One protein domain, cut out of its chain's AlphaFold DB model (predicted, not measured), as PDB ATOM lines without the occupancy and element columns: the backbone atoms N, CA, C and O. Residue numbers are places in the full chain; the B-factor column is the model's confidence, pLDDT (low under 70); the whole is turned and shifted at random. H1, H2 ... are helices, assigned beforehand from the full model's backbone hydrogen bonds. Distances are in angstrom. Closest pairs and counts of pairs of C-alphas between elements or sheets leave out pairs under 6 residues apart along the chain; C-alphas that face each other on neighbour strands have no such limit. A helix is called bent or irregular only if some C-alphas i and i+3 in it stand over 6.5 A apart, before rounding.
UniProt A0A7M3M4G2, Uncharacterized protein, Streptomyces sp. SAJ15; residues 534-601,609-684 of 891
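What this domain is: This is residues 534 to 601 and 609 to 684 of the 891 residues of an uncharacterized protein of Streptomyces sp. SAJ15 (UniProt A0A7M3M4G2). Two layers of helices make a slab: H2, H4, H6 and H8 run the same way in one row, and H3, H5 and H7 form the other, running against them, with H7 more strongly tilted. The short H1 lies beyond H3 at one end of the slab, and H8 closes the other end. The printed part has 144 residues, with eight named helices, H1 to H8 in chain order, and no named strand; the class is all helix. It is compact, with a radius of gyration of the C-alphas of 15.0 A and spans of 48 by 41 by 27 A.

Where its parts are: The longest helix, H5, is residues 613 to 630, 25.4 A from C-alpha 613 at (13.423, 37.952, 34.917) to C-alpha 630 at (23.589, 25.813, 15.049). It has a kink of 36 degrees near residue 624 and is only just irregular, with C-alphas 625 and 628 6.52 A apart. Before it come H1, residues 535 to 539, 6.2 A, starting at C-alpha 535 (21.222, 22.208, 46.122); H2, residues 547 to 555, 12.3 A; H3, residues 560 to 572, 18.2 A; and H4, residues 579 to 591, 18.6 A. After it come H6, residues 634 to 648, 21.7 A; H7, residues 654 to 663, 14.3 A; and H8, residues 672 to 684, 18.4 A, ending at C-alpha 684 (-1.830, 37.778, 13.452).

How they stand to each other: H5 touches H7 at a steep tilt of 46 degrees, the same way; their closest C-alphas, Val 616 and Val 658, are 5.5 A apart. H5 touches H3 at 37 degrees, only just steep, the same way, closest at the C-alphas of Val 571 and Gly 625, 6.2 A. With residues 626 to 630 alone H5 touches H4, closest at the C-alphas of Cys 586 and Val 627, 5.4 A. H4 touches H2 at a shallow tilt of 16 degrees, the same way, closest at the C-alphas of Leu 551 and Gln 588, 6.8 A. H4 also touches H6 at a shallow 21 degrees, the same way, with the C-alphas of Leu 590 and Leu 639 closest at 7.0 A. H6 touches H8 at a shallow 20 degrees, the same way, closest at the C-alphas of Thr 641 and Gly 675, 4.0 A. H2 and H3 form a helical hairpin, closest at the C-alphas of Leu 554 and Ala 563, 6.3 A. H1 and H3 are close but not clearly touching, with the C-alphas of Val 539 and Arg 565 7.6 A apart. H7 and H8 are apart. Every O i to N i+4 pair is within hydrogen-bond range in H1, H2, H4, H7 and H8; the counts are 8 of 9 in H3, 11 of 14 in H5 and 9 of 11 in H6.

The domain as a whole: The two C-alphas farthest apart, those of Ala 537 and Leu 684, are 48.1 A apart. Residues 602 to 608 are not printed, and C-alphas 601 and 609 are 13.0 A apart across this cut, in the link from H4 to H5. Of the links printed whole, none is long. Mean pLDDT of the printed part is 70.6; 60 residues are under 70, among them 534 to 541, 574 to 586, 591 to 601 and 609 to 615.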
ATOM      1  N   GLN A 534      18.240  19.553  47.288       56.72
ATOM      2  CA  GLN A 534      19.502  19.421  48.041       56.72
ATOM      3  C   GLN A 534      20.663  20.116  47.303       56.72
ATOM      4  O   GLN A 534      21.578  19.490  46.771       56.72
ATOM      5  N   THR A 535      20.586  21.444  47.204       56.19
ATOM      6  CA  THR A 535      21.222  22.208  46.122       56.19
ATOM      7  C   THR A 535      22.743  22.318  46.144       56.19
ATOM      8  O   THR A 535      23.335  22.483  45.077       56.19
ATOM      9  N   ASP A 536      23.385  22.276  47.309       56.53
ATOM     10  CA  ASP A 536      24.748  22.819  47.428       56.53
ATOM     11  C   ASP A 536      25.824  21.730  47.313       56.53
ATOM     12  O   ASP A 536      26.802  21.901  46.584       56.53
ATOM     13  N   ALA A 537      25.584  20.557  47.907       55.19
ATOM     14  CA  ALA A 537      26.423  19.372  47.703       55.19
ATOM     15  C   ALA A 537      26.340  18.831  46.261       55.19
ATOM     16  O   ALA A 537      27.316  18.282  45.756       55.19
ATOM     17  N   VAL A 538      25.200  19.009  45.579       58.41
ATOM     18  CA  VAL A 538      25.017  18.569  44.185       58.41
ATOM     19  C   VAL A 538      25.686  19.532  43.197       58.41
ATOM     20  O   VAL A 538      26.327  19.078  42.253       58.41
ATOM     21  N   VAL A 539      25.622  20.854  43.421       60.50
ATOM     22  CA  VAL A 539      26.302  21.831  42.541       60.50
ATOM     23  C   VAL A 539      27.812  21.642  42.510       60.50
ATOM     24  O   VAL A 539      28.397  21.750  41.435       60.50
ATOM     25  N   ALA A 540      28.434  21.296  43.641       61.34
ATOM     26  CA  ALA A 540      29.863  20.990  43.694       61.34
ATOM     27  C   ALA A 540      30.278  19.845  42.746       61.34
ATOM     28  O   ALA A 540      31.440  19.773  42.356       61.34
ATOM     29  N   ARG A 541      29.331  18.979  42.350       65.56
ATOM     30  CA  ARG A 541      29.562  17.792  41.515       65.56
ATOM     31  C   ARG A 541      29.051  17.916  40.078       65.56
ATOM     32  O   ARG A 541      29.385  17.068  39.261       65.56
ATOM     33  N   LEU A 542      28.319  18.979  39.723       70.50
ATOM     34  CA  LEU A 542      27.946  19.252  38.322       70.50
ATOM     35  C   LEU A 542      29.150  19.259  37.352       70.50
ATOM     36  O   LEU A 542      28.995  18.736  36.250       70.50
ATOM     37  N   PRO A 543      30.355  19.746  37.728       72.31
ATOM     38  CA  PRO A 543      31.548  19.631  36.884       72.31
ATOM     39  C   PRO A 543      32.073  18.198  36.675       72.31
ATOM     40  O   PRO A 543      32.844  17.988  35.746       72.31
ATOM     41  N   GLU A 544      31.685  17.229  37.516       72.88
ATOM     42  CA  GLU A 544      32.117  15.819  37.441       72.88
ATOM     43  C   GLU A 544      31.218  14.956  36.535       72.88
ATOM     44  O   GLU A 544      31.608  13.858  36.147       72.88
ATOM     45  N   ILE A 545      30.000  15.422  36.244       74.81
ATOM     46  CA  ILE A 545      28.951  14.662  35.545       74.81
ATOM     47  C   ILE A 545      29.055  14.898  34.033       74.81
ATOM     48  O   ILE A 545      29.295  16.028  33.602       74.81
ATOM     49  N   ASP A 546      28.867  13.857  33.219       75.62
ATOM     50  CA  ASP A 546      28.952  13.926  31.757       75.62
ATOM     51  C   ASP A 546      27.736  14.615  31.107       75.62
ATOM     52  O   ASP A 546      26.646  14.693  31.674       75.62
ATOM     53  N   ASP A 547      27.914  15.113  29.881       72.56
ATOM     54  CA  ASP A 547      26.859  15.826  29.152       72.56
ATOM     55  C   ASP A 547      25.615  14.952  28.871       72.56
ATOM     56  O   ASP A 547      24.508  15.482  28.835       72.56
ATOM     57  N   GLY A 548      25.754  13.629  28.720       69.56
ATOM     58  CA  GLY A 548      24.634  12.711  28.483       69.56
ATOM     59  C   GLY A 548      23.745  12.523  29.717       69.56
ATOM     60  O   GLY A 548      22.514  12.580  29.617       69.56
ATOM     61  N   ALA A 549      24.354  12.385  30.896       72.44
ATOM     62  CA  ALA A 549      23.646  12.397  32.171       72.44
ATOM     63  C   ALA A 549      22.999  13.768  32.449       72.44
ATOM     64  O   ALA A 549      21.832  13.820  32.843       72.44
ATOM     65  N   LEU A 550      23.689  14.883  32.165       75.56
ATOM     66  CA  LEU A 550      23.112  16.232  32.286       75.56
ATOM     67  C   LEU A 550      21.906  16.449  31.349       75.56
ATOM     68  O   LEU A 550      20.933  17.091  31.750       75.56
ATOM     69  N   LEU A 551      21.920  15.893  30.133       72.00
ATOM     70  CA  LEU A 551      20.758  15.926  29.236       72.00
ATOM     71  C   LEU A 551      19.608  15.039  29.722       72.00
ATOM     72  O   LEU A 551      18.458  15.469  29.679       72.00
ATOM     73  N   SER A 552      19.904  13.843  30.236       72.06
ATOM     74  CA  SER A 552      18.895  12.962  30.846       72.06
ATOM     75  C   SER A 552      18.196  13.628  32.041       72.06
ATOM     76  O   SER A 552      16.982  13.510  32.189       72.06
ATOM     77  N   VAL A 553      18.935  14.403  32.845       71.75
ATOM     78  CA  VAL A 553      18.384  15.217  33.942       71.75
ATOM     79  C   VAL A 553      17.403  16.281  33.436       71.75
ATOM     80  O   VAL A 553      16.350  16.465  34.043       71.75
ATOM     81  N   LEU A 554      17.708  16.971  32.329       70.19
ATOM     82  CA  LEU A 554      16.784  17.949  31.735       70.19
ATOM     83  C   LEU A 554      15.543  17.269  31.135       70.19
ATOM     84  O   LEU A 554      14.427  17.726  31.373       70.19
ATOM     85  N   ALA A 555      15.722  16.152  30.424       68.25
ATOM     86  CA  ALA A 555      14.628  15.376  29.838       68.25
ATOM     87  C   ALA A 555      13.687  14.750  30.892       68.25
ATOM     88  O   ALA A 555      12.518  14.503  30.605       68.25
ATOM     89  N   ALA A 556      14.169  14.528  32.119       69.06
ATOM     90  CA  ALA A 556      13.390  14.003  33.240       69.06
ATOM     91  C   ALA A 556      12.496  15.045  33.949       69.06
ATOM     92  O   ALA A 556      11.819  14.688  34.917       69.06
ATOM     93  N   GLY A 557      12.489  16.314  33.520       63.00
ATOM     94  CA  GLY A 557      11.664  17.366  34.128       63.00
ATOM     95  C   GLY A 557      12.079  17.672  35.571       63.00
ATOM     96  O   GLY A 557      11.431  17.241  36.529       63.00
ATOM     97  N   VAL A 558      13.184  18.404  35.735       67.38
ATOM     98  CA  VAL A 558      13.629  18.932  37.039       67.38
ATOM     99  C   VAL A 558      13.210  20.400  37.219       67.38
ATOM    100  O   VAL A 558      13.165  21.130  36.228       67.38
ATOM    101  N   PRO A 559      12.950  20.876  38.457       65.06
ATOM    102  CA  PRO A 559      12.469  22.240  38.705       65.06
ATOM    103  C   PRO A 559      13.357  23.330  38.089       65.06
ATOM    104  O   PRO A 559      14.583  23.197  38.067       65.06
ATOM    105  N   ALA A 560      12.769  24.455  37.667       63.38
ATOM    106  CA  ALA A 560      13.464  25.512  36.918       63.38
ATOM    107  C   ALA A 560      14.750  26.058  37.589       63.38
ATOM    108  O   ALA A 560      15.693  26.452  36.893       63.38
ATOM    109  N   THR A 561      14.838  26.051  38.927       62.00
ATOM    110  CA  THR A 561      16.056  26.378  39.702       62.00
ATOM    111  C   THR A 561      17.180  25.354  39.515       62.00
ATOM    112  O   THR A 561      18.345  25.740  39.412       62.00
ATOM    113  N   ALA A 562      16.847  24.062  39.474       66.69
ATOM    114  CA  ALA A 562      17.783  22.969  39.225       66.69
ATOM    115  C   ALA A 562      18.182  22.920  37.744       66.69
ATOM    116  O   ALA A 562      19.374  22.927  37.433       66.69
ATOM    117  N   ALA A 563      17.194  22.984  36.843       69.12
ATOM    118  CA  ALA A 563      17.412  23.018  35.401       69.12
ATOM    119  C   ALA A 563      18.360  24.160  35.009       69.12
ATOM    120  O   ALA A 563      19.348  23.916  34.327       69.12
ATOM    121  N   THR A 564      18.143  25.372  35.545       68.62
ATOM    122  CA  THR A 564      19.030  26.546  35.387       68.62
ATOM    123  C   THR A 564      20.504  26.245  35.692       68.62
ATOM    124  O   THR A 564      21.381  26.738  34.986       68.62
ATOM    125  N   ARG A 565      20.805  25.460  36.732       73.38
ATOM    126  CA  ARG A 565      22.191  25.184  37.152       73.38
ATOM    127  C   ARG A 565      22.881  24.198  36.198       73.38
ATOM    128  O   ARG A 565      24.013  24.447  35.795       73.38
ATOM    129  N   VAL A 566      22.167  23.154  35.768       73.06
ATOM    130  CA  VAL A 566      22.602  22.223  34.703       73.06
ATOM    131  C   VAL A 566      22.835  22.974  33.384       73.06
ATOM    132  O   VAL A 566      23.861  22.816  32.729       73.06
ATOM    133  N   VAL A 567      21.909  23.868  33.044       71.44
ATOM    134  CA  VAL A 567      21.946  24.789  31.900       71.44
ATOM    135  C   VAL A 567      23.214  25.643  31.854       71.44
ATOM    136  O   VAL A 567      23.859  25.718  30.809       71.44
ATOM    137  N   THR A 568      23.603  26.272  32.968       73.06
ATOM    138  CA  THR A 568      24.810  27.114  33.013       73.06
ATOM    139  C   THR A 568      26.077  26.288  32.780       73.06
ATOM    140  O   THR A 568      26.981  26.741  32.078       73.06
ATOM    141  N   GLU A 569      26.128  25.061  33.298       76.69
ATOM    142  CA  GLU A 569      27.247  24.137  33.081       76.69
ATOM    143  C   GLU A 569      27.323  23.654  31.618       76.69
ATOM    144  O   GLU A 569      28.397  23.678  31.015       76.69
ATOM    145  N   LEU A 570      26.186  23.326  30.989       74.94
ATOM    146  CA  LEU A 570      26.133  22.951  29.569       74.94
ATOM    147  C   LEU A 570      26.565  24.090  28.627       74.94
ATOM    148  O   LEU A 570      27.179  23.806  27.591       74.94
ATOM    149  N   VAL A 571      26.288  25.353  28.985       72.75
ATOM    150  CA  VAL A 571      26.793  26.553  28.287       72.75
ATOM    151  C   VAL A 571      28.299  26.726  28.508       72.75
ATOM    152  O   VAL A 571      29.021  26.983  27.547       72.75
ATOM    153  N   ARG A 572      28.803  26.530  29.737       75.88
ATOM    154  CA  ARG A 572      30.242  26.626  30.058       75.88
ATOM    155  C   ARG A 572      31.095  25.659  29.225       75.88
ATOM    156  O   ARG A 572      32.219  25.997  28.867       75.88
ATOM    157  N   ARG A 573      30.553  24.481  28.901       72.81
ATOM    158  CA  ARG A 573      31.210  23.433  28.094       72.81
ATOM    159  C   ARG A 573      31.096  23.627  26.577       72.81
ATOM    160  O   ARG A 573      31.832  22.985  25.833       72.81
ATOM    161  N   ALA A 574      30.206  24.504  26.104       68.19
ATOM    162  CA  ALA A 574      29.908  24.673  24.678       68.19
ATOM    163  C   ALA A 574      31.133  24.912  23.759       68.19
ATOM    164  O   ALA A 574      31.141  24.336  22.673       68.19
ATOM    165  N   PRO A 575      32.187  25.665  24.154       63.75
ATOM    166  CA  PRO A 575      33.360  25.898  23.297       63.75
ATOM    167  C   PRO A 575      34.232  24.664  23.004       63.75
ATOM    168  O   PRO A 575      35.157  24.762  22.201       63.75
ATOM    169  N   HIS A 576      33.985  23.530  23.668       63.03
ATOM    170  CA  HIS A 576      34.827  22.328  23.608       63.03
ATOM    171  C   HIS A 576      34.048  21.058  23.220       63.03
ATOM    172  O   HIS A 576      34.542  19.949  23.416       63.03
ATOM    173  N   ARG A 577      32.817  21.204  22.706       68.88
ATOM    174  CA  ARG A 577      31.904  20.091  22.409       68.88
ATOM    175  C   ARG A 577      31.997  19.642  20.945       68.88
ATOM    176  O   ARG A 577      32.106  20.469  20.044       68.88
ATOM    177  N   ASP A 578      31.897  18.333  20.725       67.31
ATOM    178  CA  ASP A 578      31.793  17.726  19.394       67.31
ATOM    179  C   ASP A 578      30.498  18.153  18.649       67.31
ATOM    180  O   ASP A 578      29.460  18.321  19.301       67.31
ATOM    181  N   PRO A 579      30.508  18.322  17.307       63.84
ATOM    182  CA  PRO A 579      29.333  18.732  16.539       63.84
ATOM    183  C   PRO A 579      28.075  17.861  16.682       63.84
ATOM    184  O   PRO A 579      26.983  18.434  16.652       63.84
ATOM    185  N   GLU A 580      28.193  16.536  16.831       65.44
ATOM    186  CA  GLU A 580      27.031  15.640  16.973       65.44
ATOM    187  C   GLU A 580      26.405  15.773  18.366       65.44
ATOM    188  O   GLU A 580      25.188  15.930  18.513       65.44
ATOM    189  N   LEU A 581      27.253  15.815  19.400       67.19
ATOM    190  CA  LEU A 581      26.822  16.058  20.776       67.19
ATOM    191  C   LEU A 581      26.233  17.472  20.938       67.19
ATOM    192  O   LEU A 581      25.309  17.670  21.725       67.19
ATOM    193  N   ALA A 582      26.716  18.458  20.176       66.94
ATOM    194  CA  ALA A 582      26.157  19.807  20.160       66.94
ATOM    195  C   ALA A 582      24.727  19.854  19.589       66.94
ATOM    196  O   ALA A 582      23.871  20.510  20.184       66.94
ATOM    197  N   ASP A 583      24.430  19.128  18.503       66.31
ATOM    198  CA  ASP A 583      23.059  19.046  17.971       66.31
ATOM    199  C   ASP A 583      22.112  18.317  18.939       66.31
ATOM    200  O   ASP A 583      20.991  18.783  19.161       66.31
ATOM    201  N   ALA A 584      22.573  17.246  19.596       68.31
ATOM    202  CA  ALA A 584      21.802  16.564  20.638       68.31
ATOM    203  C   ALA A 584      21.479  17.489  21.830       68.31
ATOM    204  O   ALA A 584      20.346  17.501  22.319       68.31
ATOM    205  N   VAL A 585      22.440  18.315  22.268       69.06
ATOM    206  CA  VAL A 585      22.217  19.325  23.319       69.06
ATOM    207  C   VAL A 585      21.222  20.397  22.864       69.06
ATOM    208  O   VAL A 585      20.321  20.737  23.628       69.06
ATOM    209  N   CYS A 586      21.331  20.906  21.632       69.81
ATOM    210  CA  CYS A 586      20.375  21.870  21.075       69.81
ATOM    211  C   CYS A 586      18.944  21.328  21.066       69.81
ATOM    212  O   CYS A 586      18.018  22.007  21.509       69.81
ATOM    213  N   GLU A 587      18.765  20.099  20.586       72.00
ATOM    214  CA  GLU A 587      17.462  19.450  20.481       72.00
ATOM    215  C   GLU A 587      16.812  19.219  21.852       72.00
ATOM    216  O   GLU A 587      15.623  19.491  22.016       72.00
ATOM    217  N   GLN A 588      17.584  18.795  22.856       70.88
ATOM    218  CA  GLN A 588      17.066  18.607  24.215       70.88
ATOM    219  C   GLN A 588      16.795  19.939  24.933       70.88
ATOM    220  O   GLN A 588      15.762  20.078  25.580       70.88
ATOM    221  N   VAL A 589      17.650  20.957  24.776       68.56
ATOM    222  CA  VAL A 589      17.426  22.297  25.363       68.56
ATOM    223  C   VAL A 589      16.213  23.005  24.744       68.56
ATOM    224  O   VAL A 589      15.543  23.769  25.435       68.56
ATOM    225  N   LEU A 590      15.897  22.742  23.470       70.69
ATOM    226  CA  LEU A 590      14.673  23.234  22.825       70.69
ATOM    227  C   LEU A 590      13.414  22.453  23.247       70.69
ATOM    228  O   LEU A 590      12.342  23.049  23.285       70.69
ATOM    229  N   ARG A 591      13.525  21.157  23.578       69.50
ATOM    230  CA  ARG A 591      12.391  20.322  24.029       69.50
ATOM    231  C   ARG A 591      12.098  20.370  25.523       69.50
ATOM    232  O   ARG A 591      10.973  20.085  25.908       69.50
ATOM    233  N   ALA A 592      13.070  20.715  26.361       64.00
ATOM    234  CA  ALA A 592      12.902  20.727  27.814       64.00
ATOM    235  C   ALA A 592      11.979  21.857  28.334       64.00
ATOM    236  O   ALA A 592      11.869  22.023  29.543       64.00
ATOM    237  N   ASP A 593      11.358  22.649  27.444       63.41
ATOM    238  CA  ASP A 593      10.325  23.668  27.719       63.41
ATOM    239  C   ASP A 593      10.640  24.633  28.889       63.41
ATOM    240  O   ASP A 593       9.750  25.253  29.473       63.41
ATOM    241  N   LEU A 594      11.937  24.857  29.152       60.41
ATOM    242  CA  LEU A 594      12.552  25.575  30.291       60.41
ATOM    243  C   LEU A 594      12.132  27.051  30.469       60.41
ATOM    244  O   LEU A 594      12.651  27.772  31.327       60.41
ATOM    245  N   TYR A 595      11.235  27.519  29.610       59.53
ATOM    246  CA  TYR A 595      10.780  28.894  29.450       59.53
ATOM    247  C   TYR A 595       9.249  29.023  29.575       59.53
ATOM    248  O   TYR A 595       8.747  30.144  29.513       59.53
ATOM    249  N   LEU A 596       8.523  27.903  29.717       57.12
ATOM    250  CA  LEU A 596       7.056  27.815  29.666       57.12
ATOM    251  C   LEU A 596       6.391  27.458  31.010       57.12
ATOM    252  O   LEU A 596       5.168  27.344  31.072       57.12
ATOM    253  N   ASP A 597       7.160  27.326  32.095       54.28
ATOM    254  CA  ASP A 597       6.608  27.096  33.436       54.28
ATOM    255  C   ASP A 597       5.954  28.355  34.031       54.28
ATOM    256  O   ASP A 597       6.607  29.232  34.622       54.28
ATOM    257  N   CYS A 598       4.624  28.388  33.935       47.22
ATOM    258  CA  CYS A 598       3.743  29.196  34.769       47.22
ATOM    259  C   CYS A 598       2.876  28.285  35.663       47.22
ATOM    260  O   CYS A 598       1.822  27.804  35.245       47.22
ATOM    261  N   HIS A 599       3.298  28.055  36.912       48.97
ATOM    262  CA  HIS A 599       2.420  27.432  37.911       48.97
ATOM    263  C   HIS A 599       1.143  28.280  38.091       48.97
ATOM    264  O   HIS A 599       1.222  29.516  38.053       48.97
ATOM    265  N   PRO A 600      -0.035  27.662  38.294       41.19
ATOM    266  CA  PRO A 600      -1.250  28.409  38.585       41.19
ATOM    267  C   PRO A 600      -1.120  29.168  39.924       41.19
ATOM    268  O   PRO A 600      -0.335  28.790  40.798       41.19
ATOM    269  N   PRO A 601      -1.870  30.270  40.114       36.06
ATOM    270  CA  PRO A 601      -1.729  31.129  41.288       36.06
ATOM    271  C   PRO A 601      -2.284  30.464  42.561       36.06
ATOM    272  O   PRO A 601      -3.423  30.704  42.959       36.06
ATOM    273  N   ASP A 609      11.081  29.146  43.045       50.94
ATOM    274  CA  ASP A 609      11.161  29.601  41.653       50.94
ATOM    275  C   ASP A 609      12.202  30.735  41.462       50.94
ATOM    276  O   ASP A 609      12.151  31.744  42.178       50.94
ATOM    277  N   PRO A 610      13.142  30.656  40.494       52.78
ATOM    278  CA  PRO A 610      14.044  31.764  40.203       52.78
ATOM    279  C   PRO A 610      13.280  32.811  39.378       52.78
ATOM    280  O   PRO A 610      13.232  32.732  38.149       52.78
ATOM    281  N   GLY A 611      12.654  33.765  40.076       58.25
ATOM    282  CA  GLY A 611      11.624  34.670  39.551       58.25
ATOM    283  C   GLY A 611      11.872  35.233  38.142       58.25
ATOM    284  O   GLY A 611      12.991  35.618  37.796       58.25
ATOM    285  N   GLY A 612      10.796  35.296  37.345       61.31
ATOM    286  CA  GLY A 612      10.778  35.294  35.871       61.31
ATOM    287  C   GLY A 612      11.900  36.022  35.122       61.31
ATOM    288  O   GLY A 612      12.454  35.458  34.184       61.31
ATOM    289  N   GLY A 613      12.312  37.221  35.545       63.62
ATOM    290  CA  GLY A 613      13.423  37.952  34.917       63.62
ATOM    291  C   GLY A 613      14.764  37.195  34.898       63.62
ATOM    292  O   GLY A 613      15.583  37.431  34.007       63.62
ATOM    293  N   VAL A 614      14.980  36.261  35.835       63.16
ATOM    294  CA  VAL A 614      16.126  35.338  35.846       63.16
ATOM    295  C   VAL A 614      15.953  34.248  34.787       63.16
ATOM    296  O   VAL A 614      16.865  34.075  33.980       63.16
ATOM    297  N   ARG A 615      14.785  33.586  34.710       66.75
ATOM    298  CA  ARG A 615      14.473  32.621  33.632       66.75
ATOM    299  C   ARG A 615      14.649  33.261  32.258       66.75
ATOM    300  O   ARG A 615      15.401  32.745  31.440       66.75
ATOM    301  N   VAL A 616      14.065  34.441  32.049       71.75
ATOM    302  CA  VAL A 616      14.162  35.203  30.795       71.75
ATOM    303  C   VAL A 616      15.612  35.571  30.449       71.75
ATOM    304  O   VAL A 616      15.988  35.521  29.280       71.75
ATOM    305  N   ARG A 617      16.462  35.933  31.422       70.38
ATOM    306  CA  ARG A 617      17.889  36.188  31.147       70.38
ATOM    307  C   ARG A 617      18.605  34.901  30.727       70.38
ATOM    308  O   ARG A 617      19.210  34.873  29.658       70.38
ATOM    309  N   ASN A 618      18.493  33.854  31.541       67.88
ATOM    310  CA  ASN A 618      19.187  32.584  31.336       67.88
ATOM    311  C   ASN A 618      18.752  31.915  30.012       67.88
ATOM    312  O   ASN A 618      19.577  31.337  29.314       67.88
ATOM    313  N   ALA A 619      17.482  32.061  29.618       72.69
ATOM    314  CA  ALA A 619      16.933  31.607  28.338       72.69
ATOM    315  C   ALA A 619      17.581  32.281  27.120       72.69
ATOM    316  O   ALA A 619      17.909  31.628  26.132       72.69
ATOM    317  N   VAL A 620      17.798  33.595  27.186       76.06
ATOM    318  CA  VAL A 620      18.427  34.355  26.095       76.06
ATOM    319  C   VAL A 620      19.943  34.095  26.052       76.06
ATOM    320  O   VAL A 620      20.548  34.153  24.982       76.06
ATOM    321  N   GLU A 621      20.563  33.763  27.188       71.88
ATOM    322  CA  GLU A 621      21.951  33.282  27.270       71.88
ATOM    323  C   GLU A 621      22.099  31.866  26.677       71.88
ATOM    324  O   GLU A 621      22.956  31.662  25.819       71.88
ATOM    325  N   LEU A 622      21.204  30.930  27.022       73.19
ATOM    326  CA  LEU A 622      21.096  29.596  26.411       73.19
ATOM    327  C   LEU A 622      20.902  29.657  24.900       73.19
ATOM    328  O   LEU A 622      21.633  29.008  24.150       73.19
ATOM    329  N   TYR A 623      19.926  30.445  24.444       77.44
ATOM    330  CA  TYR A 623      19.647  30.577  23.022       77.44
ATOM    331  C   TYR A 623      20.873  31.117  22.277       77.44
ATOM    332  O   TYR A 623      21.241  30.589  21.233       77.44
ATOM    333  N   ALA A 624      21.554  32.124  22.831       75.44
ATOM    334  CA  ALA A 624      22.727  32.718  22.200       75.44
ATOM    335  C   ALA A 624      23.978  31.819  22.210       75.44
ATOM    336  O   ALA A 624      24.780  31.940  21.280       75.44
ATOM    337  N   GLY A 625      24.151  30.979  23.239       70.62
ATOM    338  CA  GLY A 625      25.347  30.154  23.459       70.62
ATOM    339  C   GLY A 625      25.257  28.699  22.987       70.62
ATOM    340  O   GLY A 625      26.287  28.131  22.643       70.62
ATOM    341  N   LEU A 626      24.058  28.102  22.948       71.25
ATOM    342  CA  LEU A 626      23.841  26.724  22.481       71.25
ATOM    343  C   LEU A 626      23.080  26.684  21.154       71.25
ATOM    344  O   LEU A 626      23.598  26.165  20.177       71.25
ATOM    345  N   VAL A 627      21.877  27.262  21.080       77.19
ATOM    346  CA  VAL A 627      20.997  27.082  19.906       77.19
ATOM    347  C   VAL A 627      21.493  27.862  18.683       77.19
ATOM    348  O   VAL A 627      21.595  27.327  17.579       77.19
ATOM    349  N   ARG A 628      21.811  29.146  18.870       79.25
ATOM    350  CA  ARG A 628      22.113  30.098  17.794       79.25
ATOM    351  C   ARG A 628      23.347  29.756  16.941       79.25
ATOM    352  O   ARG A 628      23.259  29.958  15.734       79.25
ATOM    353  N   PRO A 629      24.462  29.215  17.473       78.94
ATOM    354  CA  PRO A 629      25.567  28.724  16.641       78.94
ATOM    355  C   PRO A 629      25.158  27.648  15.618       78.94
ATOM    356  O   PRO A 629      25.834  27.477  14.606       78.94
ATOM    357  N   HIS A 630      24.043  26.949  15.852       74.19
ATOM    358  CA  HIS A 630      23.589  25.813  15.049       74.19
ATOM    359  C   HIS A 630      22.294  26.092  14.262       74.19
ATOM    360  O   HIS A 630      21.732  25.183  13.651       74.19
ATOM    361  N   THR A 631      21.848  27.354  14.170       73.88
ATOM    362  CA  THR A 631      20.665  27.740  13.370       73.88
ATOM    363  C   THR A 631      20.854  27.578  11.860       73.88
ATOM    364  O   THR A 631      19.884  27.664  11.119       73.88
ATOM    365  N   GLY A 632      22.072  27.325  11.374       68.56
ATOM    366  CA  GLY A 632      22.305  26.953   9.972       68.56
ATOM    367  C   GLY A 632      21.853  25.530   9.607       68.56
ATOM    368  O   GLY A 632      21.946  25.159   8.442       68.56
ATOM    369  N   ARG A 633      21.401  24.721  10.578       71.88
ATOM    370  CA  ARG A 633      21.029  23.309  10.390       71.88
ATOM    371  C   ARG A 633      19.510  23.131  10.308       71.88
ATOM    372  O   ARG A 633      18.763  23.650  11.137       71.88
ATOM    373  N   GLU A 634      19.064  22.345   9.331       73.06
ATOM    374  CA  GLU A 634      17.649  22.119   8.996       73.06
ATOM    375  C   GLU A 634      16.828  21.546  10.169       73.06
ATOM    376  O   GLU A 634      15.757  22.059  10.493       73.06
ATOM    377  N   ARG A 635      17.376  20.556  10.892       72.56
ATOM    378  CA  ARG A 635      16.759  19.964  12.098       72.56
ATOM    379  C   ARG A 635      16.497  21.011  13.191       72.56
ATOM    380  O   ARG A 635      15.426  21.021  13.793       72.56
ATOM    381  N   THR A 636      17.443  21.926  13.404       72.88
ATOM    382  CA  THR A 636      17.331  23.024  14.377       72.88
ATOM    383  C   THR A 636      16.282  24.054  13.947       72.88
ATOM    384  O   THR A 636      15.512  24.528  14.779       72.88
ATOM    385  N   GLN A 637      16.192  24.359  12.646       78.06
ATOM    386  CA  GLN A 637      15.158  25.248  12.095       78.06
ATOM    387  C   GLN A 637      13.738  24.695  12.277       78.06
ATOM    388  O   GLN A 637      12.831  25.451  12.636       78.06
ATOM    389  N   GLY A 638      13.543  23.384  12.105       79.12
ATOM    390  CA  GLY A 638      12.260  22.729  12.382       79.12
ATOM    391  C   GLY A 638      11.802  22.933  13.830       79.12
ATOM    392  O   GLY A 638      10.698  23.420  14.069       79.12
ATOM    393  N   LEU A 639      12.686  22.662  14.797       76.56
ATOM    394  CA  LEU A 639      12.394  22.817  16.230       76.56
ATOM    395  C   LEU A 639      12.125  24.279  16.632       76.56
ATOM    396  O   LEU A 639      11.219  24.547  17.418       76.56
ATOM    397  N   ILE A 640      12.866  25.241  16.073       80.38
ATOM    398  CA  ILE A 640      12.622  26.675  16.314       80.38
ATOM    399  C   ILE A 640      11.257  27.104  15.753       80.38
ATOM    400  O   ILE A 640      10.539  27.870  16.399       80.38
ATOM    401  N   THR A 641      10.871  26.579  14.586       84.06
ATOM    402  CA  THR A 641       9.573  26.862  13.950       84.06
ATOM    403  C   THR A 641       8.395  26.365  14.797       84.06
ATOM    404  O   THR A 641       7.373  27.045  14.873       84.06
ATOM    405  N   GLU A 642       8.542  25.229  15.488       80.25
ATOM    406  CA  GLU A 642       7.539  24.697  16.423       80.25
ATOM    407  C   GLU A 642       7.505  25.462  17.764       80.25
ATOM    408  O   GLU A 642       6.433  25.748  18.306       80.25
ATOM    409  N   LEU A 643       8.675  25.827  18.302       77.69
ATOM    410  CA  LEU A 643       8.793  26.425  19.634       77.69
ATOM    411  C   LEU A 643       8.375  27.906  19.681       77.69
ATOM    412  O   LEU A 643       7.773  28.342  20.666       77.69
ATOM    413  N   LEU A 644       8.655  28.698  18.637       81.56
ATOM    414  CA  LEU A 644       8.362  30.143  18.628       81.56
ATOM    415  C   LEU A 644       6.869  30.479  18.852       81.56
ATOM    416  O   LEU A 644       6.591  31.326  19.707       81.56
ATOM    417  N   PRO A 645       5.893  29.822  18.187       82.00
ATOM    418  CA  PRO A 645       4.469  30.001  18.484       82.00
ATOM    419  C   PRO A 645       4.082  29.645  19.925       82.00
ATOM    420  O   PRO A 645       3.193  30.289  20.487       82.00
ATOM    421  N   ARG A 646       4.741  28.652  20.539       77.19
ATOM    422  CA  ARG A 646       4.477  28.230  21.926       77.19
ATOM    423  C   ARG A 646       4.994  29.279  22.917       77.19
ATOM    424  O   ARG A 646       4.223  29.755  23.747       77.19
ATOM    425  N   LEU A 647       6.233  29.751  22.747       76.81
ATOM    426  CA  LEU A 647       6.806  30.864  23.526       76.81
ATOM    427  C   LEU A 647       5.990  32.157  23.405       76.81
ATOM    428  O   LEU A 647       5.811  32.874  24.389       76.81
ATOM    429  N   TRP A 648       5.460  32.460  22.217       80.94
ATOM    430  CA  TRP A 648       4.674  33.677  21.996       80.94
ATOM    431  C   TRP A 648       3.300  33.671  22.691       80.94
ATOM    432  O   TRP A 648       2.733  34.737  22.942       80.94
ATOM    433  N   ASN A 649       2.769  32.494  23.037       74.00
ATOM    434  CA  ASN A 649       1.474  32.349  23.710       74.00
ATOM    435  C   ASN A 649       1.582  31.947  25.187       74.00
ATOM    436  O   ASN A 649       0.556  31.696  25.815       74.00
ATOM    437  N   ASP A 650       2.791  31.954  25.756       73.44
ATOM    438  CA  ASP A 650       3.029  31.756  27.187       73.44
ATOM    439  C   ASP A 650       2.104  32.650  28.055       73.44
ATOM    440  O   ASP A 650       2.193  33.891  27.966       73.44
ATOM    441  N   PRO A 651       1.244  32.058  28.914       57.72
ATOM    442  CA  PRO A 651       0.382  32.797  29.834       57.72
ATOM    443  C   PRO A 651       1.158  33.690  30.807       57.72
ATOM    444  O   PRO A 651       0.679  34.775  31.137       57.72
ATOM    445  N   GLY A 652       2.361  33.281  31.228       63.12
ATOM    446  CA  GLY A 652       3.234  34.064  32.107       63.12
ATOM    447  C   GLY A 652       3.879  35.279  31.428       63.12
ATOM    448  O   GLY A 652       4.355  36.188  32.107       63.12
ATOM    449  N   GLY A 653       3.895  35.322  30.092       68.50
ATOM    450  CA  GLY A 653       4.523  36.376  29.290       68.50
ATOM    451  C   GLY A 653       6.058  36.348  29.244       68.50
ATOM    452  O   GLY A 653       6.646  37.109  28.473       68.50
ATOM    453  N   ALA A 654       6.708  35.453  29.988       69.75
ATOM    454  CA  ALA A 654       8.150  35.235  29.975       69.75
ATOM    455  C   ALA A 654       8.635  34.744  28.601       69.75
ATOM    456  O   ALA A 654       9.611  35.280  28.078       69.75
ATOM    457  N   GLY A 655       7.921  33.810  27.965       74.12
ATOM    458  CA  GLY A 655       8.227  33.329  26.613       74.12
ATOM    459  C   GLY A 655       8.204  34.454  25.569       74.12
ATOM    460  O   GLY A 655       9.123  34.570  24.755       74.12
ATOM    461  N   ARG A 656       7.231  35.372  25.658       81.12
ATOM    462  CA  ARG A 656       7.182  36.591  24.825       81.12
ATOM    463  C   ARG A 656       8.363  37.520  25.089       81.12
ATOM    464  O   ARG A 656       8.910  38.085  24.141       81.12
ATOM    465  N   GLU A 657       8.778  37.678  26.345       77.25
ATOM    466  CA  GLU A 657       9.948  38.496  26.671       77.25
ATOM    467  C   GLU A 657      11.255  37.861  26.164       77.25
ATOM    468  O   GLU A 657      12.112  38.579  25.652       77.25
ATOM    469  N   VAL A 658      11.391  36.530  26.210       79.31
ATOM    470  CA  VAL A 658      12.523  35.797  25.612       79.31
ATOM    471  C   VAL A 658      12.590  36.038  24.104       79.31
ATOM    472  O   VAL A 658      13.627  36.488  23.616       79.31
ATOM    473  N   VAL A 659      11.489  35.833  23.371       82.56
ATOM    474  CA  VAL A 659      11.425  36.090  21.917       82.56
ATOM    475  C   VAL A 659      11.786  37.549  21.609       82.56
ATOM    476  O   VAL A 659      12.655  37.812  20.778       82.56
ATOM    477  N   SER A 660      11.197  38.505  22.336       82.38
ATOM    478  CA  SER A 660      11.478  39.939  22.184       82.38
ATOM    479  C   SER A 660      12.954  40.290  22.436       82.38
ATOM    480  O   SER A 660      13.561  41.034  21.665       82.38
ATOM    481  N   ARG A 661      13.580  39.708  23.468       81.38
ATOM    482  CA  ARG A 661      15.000  39.925  23.801       81.38
ATOM    483  C   ARG A 661      15.974  39.222  22.854       81.38
ATOM    484  O   ARG A 661      17.102  39.695  22.732       81.38
ATOM    485  N   ILE A 662      15.582  38.129  22.194       83.19
ATOM    486  CA  ILE A 662      16.379  37.508  21.121       83.19
ATOM    487  C   ILE A 662      16.353  38.407  19.878       83.19
ATOM    488  O   ILE A 662      17.410  38.747  19.352       83.19
ATOM    489  N   VAL A 663      15.164  38.857  19.463       83.38
ATOM    490  CA  VAL A 663      14.974  39.748  18.302       83.38
ATOM    491  C   VAL A 663      15.596  41.132  18.519       83.38
ATOM    492  O   VAL A 663      16.096  41.738  17.578       83.38
ATOM    493  N   GLY A 664      15.603  41.633  19.757       75.44
ATOM    494  CA  GLY A 664      16.160  42.940  20.119       75.44
ATOM    495  C   GLY A 664      17.692  43.022  20.197       75.44
ATOM    496  O   GLY A 664      18.209  44.065  20.604       75.44
ATOM    497  N   ARG A 665      18.435  41.959  19.858       73.75
ATOM    498  CA  ARG A 665      19.909  41.980  19.795       73.75
ATOM    499  C   ARG A 665      20.405  42.513  18.445       73.75
ATOM    500  O   ARG A 665      19.725  42.423  17.433       73.75
ATOM    501  N   HIS A 666      21.633  43.034  18.418       55.44
ATOM    502  CA  HIS A 666      22.289  43.549  17.201       55.44
ATOM    503  C   HIS A 666      22.813  42.451  16.248       55.44
ATOM    504  O   HIS A 666      23.601  42.733  15.350       55.44
ATOM    505  N   GLU A 667      22.395  41.204  16.444       72.94
ATOM    506  CA  GLU A 667      22.856  40.016  15.723       72.94
ATOM    507  C   GLU A 667      21.627  39.262  15.185       72.94
ATOM    508  O   GLU A 667      20.573  39.322  15.825       72.94
ATOM    509  N   PRO A 668      21.718  38.539  14.052       77.38
ATOM    510  CA  PRO A 668      20.573  37.826  13.488       77.38
ATOM    511  C   PRO A 668      19.913  36.875  14.497       77.38
ATOM    512  O   PRO A 668      20.586  36.071  15.143       77.38
ATOM    513  N   ALA A 669      18.580  36.930  14.596       80.44
ATOM    514  CA  ALA A 669      17.804  36.115  15.538       80.44
ATOM    515  C   ALA A 669      17.904  34.597  15.271       80.44
ATOM    516  O   ALA A 669      17.638  33.793  16.162       80.44
ATOM    517  N   GLY A 670      18.291  34.191  14.057       81.00
ATOM    518  CA  GLY A 670      18.491  32.785  13.685       81.00
ATOM    519  C   GLY A 670      17.207  31.988  13.420       81.00
ATOM    520  O   GLY A 670      17.287  30.788  13.201       81.00
ATOM    521  N   PHE A 671      16.035  32.628  13.399       84.75
ATOM    522  CA  PHE A 671      14.728  31.953  13.298       84.75
ATOM    523  C   PHE A 671      14.384  31.335  11.929       84.75
ATOM    524  O   PHE A 671      13.365  30.659  11.824       84.75
ATOM    525  N   GLY A 672      15.180  31.606  10.887       82.00
ATOM    526  CA  GLY A 672      14.862  31.216   9.509       82.00
ATOM    527  C   GLY A 672      13.576  31.861   8.973       82.00
ATOM    528  O   GLY A 672      12.842  32.540   9.691       82.00
ATOM    529  N   GLU A 673      13.289  31.668   7.687       80.25
ATOM    530  CA  GLU A 673      12.049  32.186   7.087       80.25
ATOM    531  C   GLU A 673      10.816  31.465   7.654       80.25
ATOM    532  O   GLU A 673       9.832  32.113   8.007       80.25
ATOM    533  N   SER A 674      10.908  30.146   7.851       79.31
ATOM    534  CA  SER A 674       9.848  29.309   8.429       79.31
ATOM    535  C   SER A 674       9.474  29.712   9.859       79.31
ATOM    536  O   SER A 674       8.288  29.860  10.156       79.31
ATOM    537  N   GLY A 675      10.454  29.949  10.740       82.62
ATOM    538  CA  GLY A 675      10.189  30.349  12.125       82.62
ATOM    539  C   GLY A 675       9.632  31.768  12.234       82.62
ATOM    540  O   GLY A 675       8.730  32.011  13.037       82.62
ATOM    541  N   TRP A 676      10.082  32.691  11.373       84.75
ATOM    542  CA  TRP A 676       9.442  34.003  11.235       84.75
ATOM    543  C   TRP A 676       7.998  33.888  10.735       84.75
ATOM    544  O   TRP A 676       7.107  34.503  11.322       84.75
ATOM    545  N   ALA A 677       7.741  33.084   9.699       82.88
ATOM    546  CA  ALA A 677       6.398  32.874   9.167       82.88
ATOM    547  C   ALA A 677       5.451  32.285  10.226       82.88
ATOM    548  O   ALA A 677       4.361  32.819  10.427       82.88
ATOM    549  N   ALA A 678       5.877  31.251  10.960       82.50
ATOM    550  CA  ALA A 678       5.094  30.650  12.040       82.50
ATOM    551  C   ALA A 678       4.781  31.658  13.163       82.50
ATOM    552  O   ALA A 678       3.632  31.768  13.598       82.50
ATOM    553  N   LEU A 679       5.775  32.451  13.584       82.94
ATOM    554  CA  LEU A 679       5.598  33.498  14.593       82.94
ATOM    555  C   LEU A 679       4.610  34.584  14.129       82.94
ATOM    556  O   LEU A 679       3.721  34.963  14.894       82.94
ATOM    557  N   PHE A 680       4.714  35.062  12.884       81.00
ATOM    558  CA  PHE A 680       3.803  36.081  12.350       81.00
ATOM    559  C   PHE A 680       2.390  35.548  12.099       81.00
ATOM    560  O   PHE A 680       1.428  36.230  12.457       81.00
ATOM    561  N   HIS A 681       2.230  34.337  11.557       78.06
ATOM    562  CA  HIS A 681       0.913  33.710  11.401       78.06
ATOM    563  C   HIS A 681       0.198  33.570  12.748       78.06
ATOM    564  O   HIS A 681      -0.973  33.937  12.858       78.06
ATOM    565  N   GLN A 682       0.909  33.131  13.790       76.00
ATOM    566  CA  GLN A 682       0.342  33.012  15.129       76.00
ATOM    567  C   GLN A 682       0.039  34.382  15.757       76.00
ATOM    568  O   GLN A 682      -1.032  34.568  16.331       76.00
ATOM    569  N   ALA A 683       0.931  35.370  15.623       66.56
ATOM    570  CA  ALA A 683       0.719  36.715  16.164       66.56
ATOM    571  C   ALA A 683      -0.441  37.473  15.486       66.56
ATOM    572  O   ALA A 683      -1.105  38.276  16.140       66.56
ATOM    573  N   LEU A 684      -0.702  37.210  14.200       67.44
ATOM    574  CA  LEU A 684      -1.830  37.778  13.452       67.44
ATOM    575  C   LEU A 684      -3.138  36.998  13.677       67.44
ATOM    576  O   LEU A 684      -4.207  37.604  13.694       67.44
TER     577      LEU A 684